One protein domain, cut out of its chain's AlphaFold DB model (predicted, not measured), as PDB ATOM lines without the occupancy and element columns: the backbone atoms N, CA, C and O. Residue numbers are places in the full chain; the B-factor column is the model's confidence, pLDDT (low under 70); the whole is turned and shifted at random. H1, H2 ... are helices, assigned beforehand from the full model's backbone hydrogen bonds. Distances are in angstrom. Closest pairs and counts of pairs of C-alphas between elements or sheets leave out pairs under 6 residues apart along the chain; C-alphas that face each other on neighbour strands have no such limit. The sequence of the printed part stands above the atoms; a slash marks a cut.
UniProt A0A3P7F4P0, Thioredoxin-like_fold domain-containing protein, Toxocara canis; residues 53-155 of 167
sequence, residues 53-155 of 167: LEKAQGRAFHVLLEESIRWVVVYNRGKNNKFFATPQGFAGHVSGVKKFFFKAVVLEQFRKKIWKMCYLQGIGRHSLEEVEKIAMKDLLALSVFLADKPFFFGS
ATOM      1  N   LEU A  53     -20.324 -49.478  -4.310       95.75
ATOM      2  CA  LEU A  53     -19.091 -49.686  -3.551       95.75
ATOM      3  C   LEU A  53     -17.879 -49.843  -4.478       95.75
ATOM      4  O   LEU A  53     -16.856 -49.197  -4.261       95.75
ATOM      5  N   GLU A  54     -17.998 -50.652  -5.527       94.62
ATOM      6  CA  GLU A  54     -16.918 -50.861  -6.496       94.62
ATOM      7  C   GLU A  54     -16.605 -49.583  -7.277       94.62
ATOM      8  O   GLU A  54     -15.438 -49.277  -7.508       94.62
ATOM      9  N   LYS A  55     -17.618 -48.770  -7.599       92.50
ATOM     10  CA  LYS A  55     -17.412 -47.436  -8.187       92.50
ATOM     11  C   LYS A  55     -16.630 -46.515  -7.246       92.50
ATOM     12  O   LYS A  55     -15.700 -45.836  -7.682       92.50
ATOM     13  N   ALA A  56     -16.954 -46.517  -5.951       94.50
ATOM     14  CA  ALA A  56     -16.217 -45.739  -4.954       94.50
ATOM     15  C   ALA A  56     -14.761 -46.221  -4.801       94.50
ATOM     16  O   ALA A  56     -13.839 -45.404  -4.756       94.50
ATOM     17  N   GLN A  57     -14.535 -47.538  -4.790       95.31
ATOM     18  CA  GLN A  57     -13.191 -48.127  -4.800       95.31
ATOM     19  C   GLN A  57     -12.424 -47.750  -6.071       95.31
ATOM     20  O   GLN A  57     -11.261 -47.360  -5.999       95.31
ATOM     21  N   GLY A  58     -13.085 -47.799  -7.228       92.44
ATOM     22  CA  GLY A  58     -12.482 -47.428  -8.499       92.44
ATOM     23  C   GLY A  58     -12.042 -45.968  -8.526       92.44
ATOM     24  O   GLY A  58     -10.919 -45.672  -8.930       92.44
ATOM     25  N   ARG A  59     -12.859 -45.061  -7.975       91.75
ATOM     26  CA  ARG A  59     -12.464 -43.661  -7.778       91.75
ATOM     27  C   ARG A  59     -11.218 -43.535  -6.900       91.75
ATOM     28  O   ARG A  59     -10.335 -42.746  -7.230       91.75
ATOM     29  N   ALA A  60     -11.130 -44.291  -5.808       94.81
ATOM     30  CA  ALA A  60      -9.960 -44.262  -4.933       94.81
ATOM     31  C   ALA A  60      -8.692 -44.750  -5.654       94.81
ATOM     32  O   ALA A  60      -7.649 -44.106  -5.550       94.81
ATOM     33  N   PHE A  61      -8.781 -45.829  -6.439       94.19
ATOM     34  CA  PHE A  61      -7.649 -46.317  -7.234       94.19
ATOM     35  C   PHE A  61      -7.233 -45.343  -8.324       94.19
ATOM     36  O   PHE A  61      -6.041 -45.118  -8.505       94.19
ATOM     37  N   HIS A  62      -8.191 -44.714  -9.003       90.06
ATOM     38  CA  HIS A  62      -7.888 -43.694  -9.999       90.06
ATOM     39  C   HIS A  62      -7.121 -42.513  -9.378       90.06
ATOM     40  O   HIS A  62      -6.100 -42.094  -9.913       90.06
ATOM     41  N   VAL A  63      -7.535 -42.035  -8.198       91.88
ATOM     42  CA  VAL A  63      -6.798 -40.986  -7.471       91.88
ATOM     43  C   VAL A  63      -5.413 -41.466  -7.024       91.88
ATOM     44  O   VAL A  63      -4.453 -40.717  -7.146       91.88
ATOM     45  N   LEU A  64      -5.267 -42.707  -6.551       94.19
ATOM     46  CA  LEU A  64      -3.961 -43.275  -6.187       94.19
ATOM     47  C   LEU A  64      -3.005 -43.322  -7.394       94.19
ATOM     48  O   LEU A  64      -1.825 -42.983  -7.277       94.19
ATOM     49  N   LEU A  65      -3.520 -43.690  -8.566       92.19
ATOM     50  CA  LEU A  65      -2.769 -43.721  -9.818       92.19
ATOM     51  C   LEU A  65      -2.340 -42.310 -10.264       92.19
ATOM     52  O   LEU A  65      -1.161 -42.095 -10.549       92.19
ATOM     53  N   GLU A  66      -3.267 -41.348 -10.269       88.50
ATOM     54  CA  GLU A  66      -3.035 -39.979 -10.759       88.50
ATOM     55  C   GLU A  66      -2.265 -39.083  -9.775       88.50
ATOM     56  O   GLU A  66      -1.457 -38.259 -10.195       88.50
ATOM     57  N   GLU A  67      -2.461 -39.236  -8.466       92.06
ATOM     58  CA  GLU A  67      -1.857 -38.342  -7.465       92.06
ATOM     59  C   GLU A  67      -0.647 -38.938  -6.745       92.06
ATOM     60  O   GLU A  67       0.158 -38.189  -6.187       92.06
ATOM     61  N   SER A  68      -0.455 -40.258  -6.797       95.06
ATOM     62  CA  SER A  68       0.744 -40.891  -6.241       95.06
ATOM     63  C   SER A  68       1.652 -41.449  -7.333       95.06
ATOM     64  O   SER A  68       2.739 -40.913  -7.579       95.06
ATOM     65  N   ILE A  69       1.201 -42.472  -8.070       94.31
ATOM     66  CA  ILE A  69       2.051 -43.178  -9.046       94.31
ATOM     67  C   ILE A  69       2.508 -42.255 -10.183       94.31
ATOM     68  O   ILE A  69       3.685 -42.277 -10.557       94.31
ATOM     69  N   ARG A  70       1.640 -41.380 -10.700       92.12
ATOM     70  CA  ARG A  70       2.030 -40.365 -11.692       92.12
ATOM     71  C   ARG A  70       3.181 -39.494 -11.188       92.12
ATOM     72  O   ARG A  70       4.146 -39.265 -11.915       92.12
ATOM     73  N   TRP A  71       3.122 -39.027  -9.944       94.88
ATOM     74  CA  TRP A  71       4.156 -38.161  -9.374       94.88
ATOM     75  C   TRP A  71       5.461 -38.906  -9.089       94.88
ATOM     76  O   TRP A  71       6.529 -38.324  -9.283       94.88
ATOM     77  N   VAL A  72       5.406 -40.204  -8.773       95.12
ATOM     78  CA  VAL A  72       6.583 -41.092  -8.781       95.12
ATOM     79  C   VAL A  72       7.218 -41.141 -10.178       95.12
ATOM     80  O   VAL A  72       8.439 -41.016 -10.321       95.12
ATOM     81  N   VAL A  73       6.416 -41.286 -11.239       91.62
ATOM     82  CA  VAL A  73       6.919 -41.296 -12.625       91.62
ATOM     83  C   VAL A  73       7.543 -39.946 -12.993       91.62
ATOM     84  O   VAL A  73       8.648 -39.910 -13.540       91.62
ATOM     85  N   VAL A  74       6.887 -38.831 -12.662       91.81
ATOM     86  CA  VAL A  74       7.407 -37.476 -12.912       91.81
ATOM     87  C   VAL A  74       8.709 -37.235 -12.139       91.81
ATOM     88  O   VAL A  74       9.664 -36.714 -12.721       91.81
ATOM     89  N   TYR A  75       8.794 -37.671 -10.879       93.69
ATOM     90  CA  TYR A  75      10.014 -37.623 -10.069       93.69
ATOM     91  C   TYR A  75      11.167 -38.354 -10.771       93.69
ATOM     92  O   TYR A  75      12.240 -37.782 -10.992       93.69
ATOM     93  N   ASN A  76      10.930 -39.597 -11.203       89.44
ATOM     94  CA  ASN A  76      11.934 -40.414 -11.885       89.44
ATOM     95  C   ASN A  76      12.363 -39.820 -13.236       89.44
ATOM     96  O   ASN A  76      13.561 -39.763 -13.528       89.44
ATOM     97  N   ARG A  77      11.422 -39.294 -14.034       84.31
ATOM     98  CA  ARG A  77      11.717 -38.581 -15.294       84.31
ATOM     99  C   ARG A  77      12.503 -37.286 -15.061       84.31
ATOM    100  O   ARG A  77      13.374 -36.943 -15.859       84.31
ATOM    101  N   GLY A  78      12.224 -36.572 -13.971       84.69
ATOM    102  CA  GLY A  78      12.970 -35.380 -13.563       84.69
ATOM    103  C   GLY A  78      14.420 -35.694 -13.198       84.69
ATOM    104  O   GLY A  78      15.329 -34.955 -13.582       84.69
ATOM    105  N   LYS A  79      14.647 -36.819 -12.511       82.12
ATOM    106  CA  LYS A  79      15.983 -37.293 -12.130       82.12
ATOM    107  C   LYS A  79      16.768 -37.841 -13.327       82.12
ATOM    108  O   LYS A  79      17.940 -37.506 -13.491       82.12
ATOM    109  N   ASN A  80      16.123 -38.635 -14.185       77.69
ATOM    110  CA  ASN A  80      16.717 -39.218 -15.388       77.69
ATOM    111  C   ASN A  80      16.099 -38.635 -16.668       77.69
ATOM    112  O   ASN A  80      15.314 -39.268 -17.370       77.69
ATOM    113  N   ASN A  81      16.505 -37.412 -17.000       75.44
ATOM    114  CA  ASN A  81      15.997 -36.675 -18.157       75.44
ATOM    115  C   ASN A  81      16.738 -37.001 -19.473       75.44
ATOM    116  O   ASN A  81      16.462 -36.383 -20.504       75.44
ATOM    117  N   LYS A  82      17.678 -37.964 -19.464       75.38
ATOM    118  CA  LYS A  82      18.507 -38.320 -20.632       75.38
ATOM    119  C   LYS A  82      17.665 -38.761 -21.827       75.38
ATOM    120  O   LYS A  82      18.044 -38.478 -22.961       75.38
ATOM    121  N   PHE A  83      16.510 -39.380 -21.573       76.12
ATOM    122  CA  PHE A  83      15.544 -39.753 -22.606       76.12
ATOM    123  C   PHE A  83      15.178 -38.569 -23.513       76.12
ATOM    124  O   PHE A  83      15.177 -38.706 -24.734       76.12
ATOM    125  N   PHE A  84      14.978 -37.368 -22.960       75.38
ATOM    126  CA  PHE A  84      14.622 -36.188 -23.755       75.38
ATOM    127  C   PHE A  84      15.739 -35.732 -24.712       75.38
ATOM    128  O   PHE A  84      15.468 -35.028 -25.684       75.38
ATOM    129  N   ALA A  85      16.986 -36.153 -24.469       75.50
ATOM    130  CA  ALA A  85      18.136 -35.885 -25.332       75.50
ATOM    131  C   ALA A  85      18.312 -36.910 -26.472       75.50
ATOM    132  O   ALA A  85      19.210 -36.737 -27.310       75.50
ATOM    133  N   THR A  86      17.500 -37.971 -26.491       76.25
ATOM    134  CA  THR A  86      17.535 -39.032 -27.509       76.25
ATOM    135  C   THR A  86      16.746 -38.634 -28.764       76.25
ATOM    136  O   THR A  86      15.911 -37.729 -28.696       76.25
ATOM    137  N   PRO A  87      16.983 -39.288 -29.919       72.62
ATOM    138  CA  PRO A  87      16.158 -39.107 -31.117       72.62
ATOM    139  C   PRO A  87      14.673 -39.441 -30.914       72.62
ATOM    140  O   PRO A  87      13.839 -38.902 -31.625       72.62
ATOM    141  N   GLN A  88      14.348 -40.310 -29.955       73.94
ATOM    142  CA  GLN A  88      12.976 -40.678 -29.593       73.94
ATOM    143  C   GLN A  88      12.329 -39.673 -28.624       73.94
ATOM    144  O   GLN A  88      11.116 -39.687 -28.440       73.94
ATOM    145  N   GLY A  89      13.132 -38.814 -27.992       77.06
ATOM    146  CA  GLY A  89      12.668 -37.707 -27.159       77.06
ATOM    147  C   GLY A  89      12.648 -36.374 -27.913       77.06
ATOM    148  O   GLY A  89      12.763 -36.312 -29.136       77.06
ATOM    149  N   PHE A  90      12.575 -35.261 -27.174       74.94
ATOM    150  CA  PHE A  90      12.488 -33.923 -27.775       74.94
ATOM    151  C   PHE A  90      13.650 -33.577 -28.721       74.94
ATOM    152  O   PHE A  90      13.454 -32.847 -29.692       74.94
ATOM    153  N   ALA A  91      14.857 -34.095 -28.477       74.81
ATOM    154  CA  ALA A  91      16.013 -33.809 -29.325       74.81
ATOM    155  C   ALA A  91      15.907 -34.391 -30.749       74.81
ATOM    156  O   ALA A  91      16.680 -33.972 -31.615       74.81
ATOM    157  N   GLY A  92      14.985 -35.327 -31.005       74.12
ATOM    158  CA  GLY A  92      14.644 -35.791 -32.354       74.12
ATOM    159  C   GLY A  92      13.916 -34.746 -33.197       74.12
ATOM    160  O   GLY A  92      14.055 -34.732 -34.416       74.12
ATOM    161  N   HIS A  93      13.216 -33.809 -32.551       74.44
ATOM    162  CA  HIS A  93      12.424 -32.770 -33.213       74.44
ATOM    163  C   HIS A  93      13.201 -31.463 -33.451       74.44
ATOM    164  O   HIS A  93      12.633 -30.486 -33.941       74.44
ATOM    165  N   VAL A  94      14.499 -31.426 -33.116       72.06
ATOM    166  CA  VAL A  94      15.363 -30.244 -33.256       72.06
ATOM    167  C   VAL A  94      16.586 -30.576 -34.114       72.06
ATOM    168  O   VAL A  94      17.348 -31.493 -33.802       72.06
ATOM    169  N   SER A  95      16.807 -29.811 -35.185       73.81
ATOM    170  CA  SER A  95      17.889 -30.027 -36.157       73.81
ATOM    171  C   SER A  95      18.933 -28.898 -36.167       73.81
ATOM    172  O   SER A  95      18.700 -27.786 -35.686       73.81
ATOM    173  N   GLY A  96      20.121 -29.200 -36.706       74.44
ATOM    174  CA  GLY A  96      21.207 -28.235 -36.919       74.44
ATOM    175  C   GLY A  96      21.822 -27.664 -35.634       74.44
ATOM    176  O   GLY A  96      21.784 -28.286 -34.573       74.44
ATOM    177  N   VAL A  97      22.375 -26.450 -35.721       70.31
ATOM    178  CA  VAL A  97      23.044 -25.734 -34.608       70.31
ATOM    179  C   VAL A  97      22.125 -25.570 -33.388       70.31
ATOM    180  O   VAL A  97      22.572 -25.619 -32.241       70.31
ATOM    181  N   LYS A  98      20.807 -25.492 -33.619       70.56
ATOM    182  CA  LYS A  98      19.784 -25.430 -32.566       70.56
ATOM    183  C   LYS A  98      19.769 -26.678 -31.678       70.56
ATOM    184  O   LYS A  98      19.381 -26.571 -30.521       70.56
ATOM    185  N   LYS A  99      20.231 -27.839 -32.160       73.69
ATOM    186  CA  LYS A  99      20.291 -29.094 -31.388       73.69
ATOM    187  C   LYS A  99      21.302 -29.031 -30.242       73.69
ATOM    188  O   LYS A  99      21.028 -29.562 -29.168       73.69
ATOM    189  N   PHE A 100      22.446 -28.375 -30.449       71.81
ATOM    190  CA  PHE A 100      23.462 -28.212 -29.404       71.81
ATOM    191  C   PHE A 100      22.958 -27.278 -28.296       71.81
ATOM    192  O   PHE A 100      22.969 -27.646 -27.123       71.81
ATOM    193  N   PHE A 101      22.389 -26.130 -28.682       74.81
ATOM    194  CA  PHE A 101      21.755 -25.194 -27.750       74.81
ATOM    195  C   PHE A 101      20.567 -25.825 -27.002       74.81
ATOM    196  O   PHE A 101      20.429 -25.669 -25.791       74.81
ATOM    197  N   PHE A 102      19.737 -26.607 -27.699       73.50
ATOM    198  CA  PHE A 102      18.613 -27.328 -27.108       73.50
ATOM    199  C   PHE A 102      19.067 -28.340 -26.048       73.50
ATOM    200  O   PHE A 102      18.532 -28.358 -24.938       73.50
ATOM    201  N   LYS A 103      20.085 -29.151 -26.361       71.38
ATOM    202  CA  LYS A 103      20.617 -30.152 -25.430       71.38
ATOM    203  C   LYS A 103      21.256 -29.528 -24.190       71.38
ATOM    204  O   LYS A 103      21.067 -30.064 -23.105       71.38
ATOM    205  N   ALA A 104      21.989 -28.428 -24.347       71.38
ATOM    206  CA  ALA A 104      22.692 -27.791 -23.238       71.38
ATOM    207  C   ALA A 104      21.758 -26.948 -22.353       71.38
ATOM    208  O   ALA A 104      21.803 -27.066 -21.136       71.38
ATOM    209  N   VAL A 105      20.886 -26.128 -22.947       78.62
ATOM    210  CA  VAL A 105      20.121 -25.108 -22.208       78.62
ATOM    211  C   VAL A 105      18.678 -25.539 -21.961       78.62
ATOM    212  O   VAL A 105      18.185 -25.481 -20.834       78.62
ATOM    213  N   VAL A 106      17.969 -25.985 -23.001       78.88
ATOM    214  CA  VAL A 106      16.523 -26.257 -22.901       78.88
ATOM    215  C   VAL A 106      16.247 -27.478 -22.025       78.88
ATOM    216  O   VAL A 106      15.344 -27.434 -21.190       78.88
ATOM    217  N   LEU A 107      17.055 -28.536 -22.142       79.62
ATOM    218  CA  LEU A 107      16.909 -29.728 -21.300       79.62
ATOM    219  C   LEU A 107      17.181 -29.450 -19.818       79.62
ATOM    220  O   LEU A 107      16.485 -29.995 -18.958       79.62
ATOM    221  N   GLU A 108      18.162 -28.601 -19.503       81.62
ATOM    222  CA  GLU A 108      18.452 -28.229 -18.118       81.62
ATOM    223  C   GLU A 108      17.312 -27.391 -17.523       81.62
ATOM    224  O   GLU A 108      16.856 -27.663 -16.410       81.62
ATOM    225  N   GLN A 109      16.789 -26.418 -18.278       84.94
ATOM    226  CA  GLN A 109      15.628 -25.635 -17.847       84.94
ATOM    227  C   GLN A 109      14.382 -26.506 -17.662       84.94
ATOM    228  O   GLN A 109      13.663 -26.357 -16.672       84.94
ATOM    229  N   PHE A 110      14.152 -27.460 -18.563       82.81
ATOM    230  CA  PHE A 110      13.061 -28.419 -18.437       82.81
ATOM    231  C   PHE A 110      13.219 -29.296 -17.189       82.81
ATOM    232  O   PHE A 110      12.258 -29.472 -16.439       82.81
ATOM    233  N   ARG A 111      14.445 -29.751 -16.887       85.00
ATOM    234  CA  ARG A 111      14.755 -30.474 -15.642       85.00
ATOM    235  C   ARG A 111      14.419 -29.646 -14.409       85.00
ATOM    236  O   ARG A 111      13.722 -30.128 -13.521       85.00
ATOM    237  N   LYS A 112      14.889 -28.394 -14.360       89.00
ATOM    238  CA  LYS A 112      14.614 -27.461 -13.253       89.00
ATOM    239  C   LYS A 112      13.112 -27.239 -13.081       89.00
ATOM    240  O   LYS A 112      12.627 -27.223 -11.953       89.00
ATOM    241  N   LYS A 113      12.365 -27.129 -14.185       90.06
ATOM    242  CA  LYS A 113      10.903 -26.997 -14.168       90.06
ATOM    243  C   LYS A 113      10.221 -28.239 -13.593       90.06
ATOM    244  O   LYS A 113       9.409 -28.086 -12.686       90.06
ATOM    245  N   ILE A 114      10.559 -29.443 -14.068       90.75
ATOM    246  CA  ILE A 114      10.021 -30.701 -13.516       90.75
ATOM    247  C   ILE A 114      10.304 -30.790 -12.022       90.75
ATOM    248  O   ILE A 114       9.408 -31.091 -11.238       90.75
ATOM    249  N   TRP A 115      11.531 -30.467 -11.618       92.38
ATOM    250  CA  TRP A 115      11.913 -30.569 -10.221       92.38
ATOM    251  C   TRP A 115      11.191 -29.566  -9.327       92.38
ATOM    252  O   TRP A 115      10.727 -29.925  -8.248       92.38
ATOM    253  N   LYS A 116      10.989 -28.337  -9.815       94.06
ATOM    254  CA  LYS A 116      10.135 -27.353  -9.145       94.06
ATOM    255  C   LYS A 116       8.706 -27.876  -8.973       94.06
ATOM    256  O   LYS A 116       8.150 -27.717  -7.894       94.06
ATOM    257  N   MET A 117       8.126 -28.512  -9.996       94.19
ATOM    258  CA  MET A 117       6.785 -29.107  -9.896       94.19
ATOM    259  C   MET A 117       6.740 -30.230  -8.852       94.19
ATOM    260  O   MET A 117       5.873 -30.204  -7.988       94.19
ATOM    261  N   CYS A 118       7.714 -31.148  -8.864       95.31
ATOM    262  CA  CYS A 118       7.810 -32.226  -7.871       95.31
ATOM    263  C   CYS A 118       7.919 -31.679  -6.442       95.31
ATOM    264  O   CYS A 118       7.275 -32.181  -5.527       95.31
ATOM    265  N   TYR A 119       8.734 -30.642  -6.235       95.62
ATOM    266  CA  TYR A 119       8.917 -30.040  -4.916       95.62
ATOM    267  C   TYR A 119       7.660 -29.309  -4.421       95.62
ATOM    268  O   TYR A 119       7.348 -29.364  -3.231       95.62
ATOM    269  N   LEU A 120       6.938 -28.634  -5.326       96.31
ATOM    270  CA  LEU A 120       5.670 -27.969  -5.011       96.31
ATOM    271  C   LEU A 120       4.552 -28.969  -4.703       96.31
ATOM    272  O   LEU A 120       3.760 -28.698  -3.809       96.31
ATOM    273  N   GLN A 121       4.505 -30.106  -5.399       95.88
ATOM    274  CA  GLN A 121       3.538 -31.158  -5.090       95.88
ATOM    275  C   GLN A 121       3.878 -31.902  -3.788       95.88
ATOM    276  O   GLN A 121       2.980 -32.317  -3.067       95.88
ATOM    277  N   GLY A 122       5.165 -32.018  -3.453       96.50
ATOM    278  CA  GLY A 122       5.642 -32.640  -2.218       96.50
ATOM    279  C   GLY A 122       6.549 -33.839  -2.469       96.50
ATOM    280  O   GLY A 122       7.536 -33.989  -1.751       96.50
ATOM    281  N   ILE A 123       6.326 -34.611  -3.542       97.12
ATOM    282  CA  ILE A 123       7.129 -35.802  -3.869       97.12
ATOM    283  C   ILE A 123       8.626 -35.483  -3.989       97.12
ATOM    284  O   ILE A 123       9.481 -36.257  -3.573       97.12
ATOM    285  N   GLY A 124       8.961 -34.294  -4.505       95.75
ATOM    286  CA  GLY A 124      10.338 -33.829  -4.687       95.75
ATOM    287  C   GLY A 124      11.079 -33.499  -3.388       95.75
ATOM    288  O   GLY A 124      12.259 -33.159  -3.445       95.75
ATOM    289  N   ARG A 125      10.406 -33.562  -2.233       96.50
ATOM    290  CA  ARG A 125      11.014 -33.400  -0.901       96.50
ATOM    291  C   ARG A 125      11.580 -34.707  -0.355       96.50
ATOM    292  O   ARG A 125      12.389 -34.664   0.565       96.50
ATOM    293  N   HIS A 126      11.159 -35.836  -0.916       97.00
ATOM    294  CA  HIS A 126      11.581 -37.159  -0.489       97.00
ATOM    295  C   HIS A 126      12.877 -37.594  -1.179       97.00
ATOM    296  O   HIS A 126      13.174 -37.243  -2.332       97.00
ATOM    297  N   SER A 127      13.649 -38.401  -0.463       96.12
ATOM    298  CA  SER A 127      14.762 -39.166  -1.015       96.12
ATOM    299  C   SER A 127      14.271 -40.198  -2.036       96.12
ATOM    300  O   SER A 127      13.093 -40.552  -2.077       96.12
ATOM    301  N   LEU A 128      15.186 -40.711  -2.866       94.62
ATOM    302  CA  LEU A 128      14.840 -41.751  -3.840       94.62
ATOM    303  C   LEU A 128      14.258 -42.992  -3.151       94.62
ATOM    304  O   LEU A 128      13.245 -43.506  -3.603       94.62
ATOM    305  N   GLU A 129      14.868 -43.427  -2.050       96.88
ATOM    306  CA  GLU A 129      14.432 -44.611  -1.307       96.88
ATOM    307  C   GLU A 129      13.011 -44.435  -0.745       96.88
ATOM    308  O   GLU A 129      12.198 -45.357  -0.779       96.88
ATOM    309  N   GLU A 130      12.670 -43.242  -0.252       98.00
ATOM    310  CA  GLU A 130      11.312 -42.934   0.208       98.00
ATOM    311  C   GLU A 130      10.300 -42.945  -0.943       98.00
ATOM    312  O   GLU A 130       9.213 -43.501  -0.790       98.00
ATOM    313  N   VAL A 131      10.657 -42.389  -2.106       97.56
ATOM    314  CA  VAL A 131       9.802 -42.422  -3.304       97.56
ATOM    315  C   VAL A 131       9.598 -43.853  -3.804       97.56
ATOM    316  O   VAL A 131       8.475 -44.229  -4.137       97.56
ATOM    317  N   GLU A 132      10.646 -44.676  -3.810       96.25
ATOM    318  CA  GLU A 132      10.560 -46.098  -4.157       96.25
ATOM    319  C   GLU A 132       9.669 -46.865  -3.170       96.25
ATOM    320  O   GLU A 132       8.849 -47.685  -3.587       96.25
ATOM    321  N   LYS A 133       9.743 -46.552  -1.870       98.19
ATOM    322  CA  LYS A 133       8.845 -47.124  -0.853       98.19
ATOM    323  C   LYS A 133       7.385 -46.720  -1.063       98.19
ATOM    324  O   LYS A 133       6.512 -47.563  -0.865       98.19
ATOM    325  N   ILE A 134       7.108 -45.468  -1.440       97.88
ATOM    326  CA  ILE A 134       5.749 -45.011  -1.788       97.88
ATOM    327  C   ILE A 134       5.235 -45.811  -2.988       97.88
ATOM    328  O   ILE A 134       4.209 -46.479  -2.885       97.88
ATOM    329  N   ALA A 135       6.011 -45.842  -4.074       96.81
ATOM    330  CA  ALA A 135       5.664 -46.570  -5.290       96.81
ATOM    331  C   ALA A 135       5.381 -48.053  -5.020       96.81
ATOM    332  O   ALA A 135       4.399 -48.604  -5.510       96.81
ATOM    333  N   MET A 136       6.223 -48.699  -4.209       97.88
ATOM    334  CA  MET A 136       6.058 -50.101  -3.841       97.88
ATOM    335  C   MET A 136       4.757 -50.336  -3.069       97.88
ATOM    336  O   MET A 136       4.046 -51.287  -3.374       97.88
ATOM    337  N   LYS A 137       4.418 -49.481  -2.096       97.94
ATOM    338  CA  LYS A 137       3.162 -49.606  -1.335       97.94
ATOM    339  C   LYS A 137       1.937 -49.482  -2.238       97.94
ATOM    340  O   LYS A 137       1.024 -50.297  -2.127       97.94
ATOM    341  N   ASP A 138       1.947 -48.515  -3.147       96.88
ATOM    342  CA  ASP A 138       0.832 -48.261  -4.059       96.88
ATOM    343  C   ASP A 138       0.655 -49.397  -5.073       96.88
ATOM    344  O   ASP A 138      -0.452 -49.904  -5.264       96.88
ATOM    345  N   LEU A 139       1.756 -49.859  -5.677       96.06
ATOM    346  CA  LEU A 139       1.740 -50.994  -6.601       96.06
ATOM    347  C   LEU A 139       1.320 -52.292  -5.907       96.06
ATOM    348  O   LEU A 139       0.581 -53.078  -6.495       96.06
ATOM    349  N   LEU A 140       1.737 -52.513  -4.655       97.69
ATOM    350  CA  LEU A 140       1.285 -53.657  -3.861       97.69
ATOM    351  C   LEU A 140      -0.212 -53.577  -3.557       97.69
ATOM    352  O   LEU A 140      -0.896 -54.584  -3.703       97.69
ATOM    353  N   ALA A 141      -0.743 -52.409  -3.188       96.38
ATOM    354  CA  ALA A 141      -2.176 -52.242  -2.943       96.38
ATOM    355  C   ALA A 141      -3.008 -52.583  -4.193       96.38
ATOM    356  O   ALA A 141      -3.985 -53.329  -4.111       96.38
ATOM    357  N   LEU A 142      -2.572 -52.096  -5.357       95.12
ATOM    358  CA  LEU A 142      -3.187 -52.411  -6.647       95.12
ATOM    359  C   LEU A 142      -3.049 -53.895  -7.006       95.12
ATOM    360  O   LEU A 142      -4.021 -54.511  -7.434       95.12
ATOM    361  N   SER A 143      -1.868 -54.484  -6.801       96.06
ATOM    362  CA  SER A 143      -1.597 -55.896  -7.092       96.06
ATOM    363  C   SER A 143      -2.418 -56.836  -6.214       96.06
ATOM    364  O   SER A 143      -3.000 -57.784  -6.731       96.06
ATOM    365  N   VAL A 144      -2.526 -56.557  -4.913       97.19
ATOM    366  CA  VAL A 144      -3.365 -57.327  -3.983       97.19
ATOM    367  C   VAL A 144      -4.835 -57.209  -4.366       97.19
ATOM    368  O   VAL A 144      -5.561 -58.200  -4.326       97.19
ATOM    369  N   PHE A 145      -5.288 -56.018  -4.768       95.75
ATOM    370  CA  PHE A 145      -6.664 -55.856  -5.217       95.75
ATOM    371  C   PHE A 145      -6.934 -56.598  -6.531       95.75
ATOM    372  O   PHE A 145      -7.993 -57.215  -6.658       95.75
ATOM    373  N   LEU A 146      -6.008 -56.562  -7.493       95.19
ATOM    374  CA  LEU A 146      -6.119 -57.294  -8.756       95.19
ATOM    375  C   LEU A 146      -6.107 -58.811  -8.523       95.19
ATOM    376  O   LEU A 146      -6.951 -59.508  -9.083       95.19
ATOM    377  N   ALA A 147      -5.235 -59.306  -7.640       95.31
ATOM    378  CA  ALA A 147      -5.055 -60.729  -7.350       95.31
ATOM    379  C   ALA A 147      -4.962 -61.552  -8.654       95.31
ATOM    380  O   ALA A 147      -4.248 -61.161  -9.575       95.31
ATOM    381  N   ASP A 148      -5.718 -62.646  -8.757       95.12
ATOM    382  CA  ASP A 148      -5.771 -63.504  -9.948       95.12
ATOM    383  C   ASP A 148      -6.833 -63.061 -10.976       95.12
ATOM    384  O   ASP A 148      -7.137 -63.787 -11.926       95.12
ATOM    385  N   LYS A 149      -7.455 -61.886 -10.793       94.00
ATOM    386  CA  LYS A 149      -8.483 -61.386 -11.718       94.00
ATOM    387  C   LYS A 149      -7.821 -60.836 -12.986       94.00
ATOM    388  O   LYS A 149      -6.808 -60.147 -12.892       94.00
ATOM    389  N   PRO A 150      -8.417 -61.050 -14.175       92.00
ATOM    390  CA  PRO A 150      -7.871 -60.504 -15.416       92.00
ATOM    391  C   PRO A 150      -7.987 -58.972 -15.492       92.00
ATOM    392  O   PRO A 150      -7.202 -58.339 -16.192       92.00
ATOM    393  N   PHE A 151      -8.942 -58.375 -14.769       92.00
ATOM    394  CA  PHE A 151      -9.144 -56.931 -14.661       92.00
ATOM    395  C   PHE A 151      -9.535 -56.543 -13.228       92.00
ATOM    396  O   PHE A 151     -10.064 -57.357 -12.459       92.00
ATOM    397  N   PHE A 152      -9.336 -55.273 -12.863       90.94
ATOM    398  CA  PHE A 152      -9.956 -54.713 -11.660       90.94
ATOM    399  C   PHE A 152     -11.470 -54.962 -11.722       90.94
ATOM    400  O   PHE A 152     -12.107 -54.686 -12.736       90.94
ATOM    401  N   PHE A 153     -12.033 -55.484 -10.628       93.38
ATOM    402  CA  PHE A 153     -13.454 -55.844 -10.494       93.38
ATOM    403  C   PHE A 153     -13.944 -57.030 -11.351       93.38
ATOM    404  O   PHE A 153     -15.147 -57.239 -11.474       93.38
ATOM    405  N   GLY A 154     -13.047 -57.868 -11.888       89.56
ATOM    406  CA  GLY A 154     -13.421 -59.185 -12.416       89.56
ATOM    407  C   GLY A 154     -13.005 -59.406 -13.864       89.56
ATOM    408  O   GLY A 154     -11.823 -59.351 -14.184       89.56
ATOM    409  N   SER A 155     -13.963 -59.749 -14.729       89.12
ATOM    410  CA  SER A 155     -13.692 -60.302 -16.065       89.12
ATOM    411  C   SER A 155     -13.677 -59.284 -17.207       89.12
ATOM    412  O   SER A 155     -13.369 -59.657 -18.338       89.12
TER     413      SER A 155
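What this domain is: This is residues 53 to 155 of the 167 residues of the protein "Thioredoxin-like_fold domain-containing protein" of Toxocara canis (UniProt A0A3P7F4P0). This is a wide V: H1 and H5 lie side by side as one limb, and H4, with short H2 and H3 beside it, makes the other. The printed part has 103 residues with five named helices, H1 to H5, and no named strand: all helix, loose with a radius of gyration of the C-alphas of 17.9 A, spanning 57 by 31 by 21 A.

Where its parts are: Find C-alpha 53 at (-19.091, -49.686, -3.551); from there H1 runs 38.2 A to residue 79. Next come H2, residues 81 to 85, and H3, residues 90 to 93. H4, residues 97 to 121, spans 35.8 A, with a kink of 30 degrees near residue 104. H5, residues 128 to 146, runs 26.6 A to C-alpha 146 at (-6.119, -57.294, -8.756).

How they stand to each other: Residues 61 to 72 of H1 touch H5, opposite ways at a shallow tilt of 29 degrees; look at their closest C-alphas, Ile 69 and Ala 135, 6.2 A apart. Residues 71 to 79 of H1 touch residues 111 to 118 of H4 at a steep tilt of 45 degrees, closest at C-alphas 78 and 114, 5.5 A. H4 and H5 are apart. Every O i to N i+4 pair is within hydrogen-bond range in H5, 21 of 23 in H1, 18 of 21 in H4 and 0 of 1 in H2, where 2 of 2 O i to N i+3 pairs are.

The domain as a whole: The farthest C-alphas, Leu 53 and Val 97, are 57.6 A apart. The printed part has no cut and no long link, and no printed residue is under 70 in pLDDT.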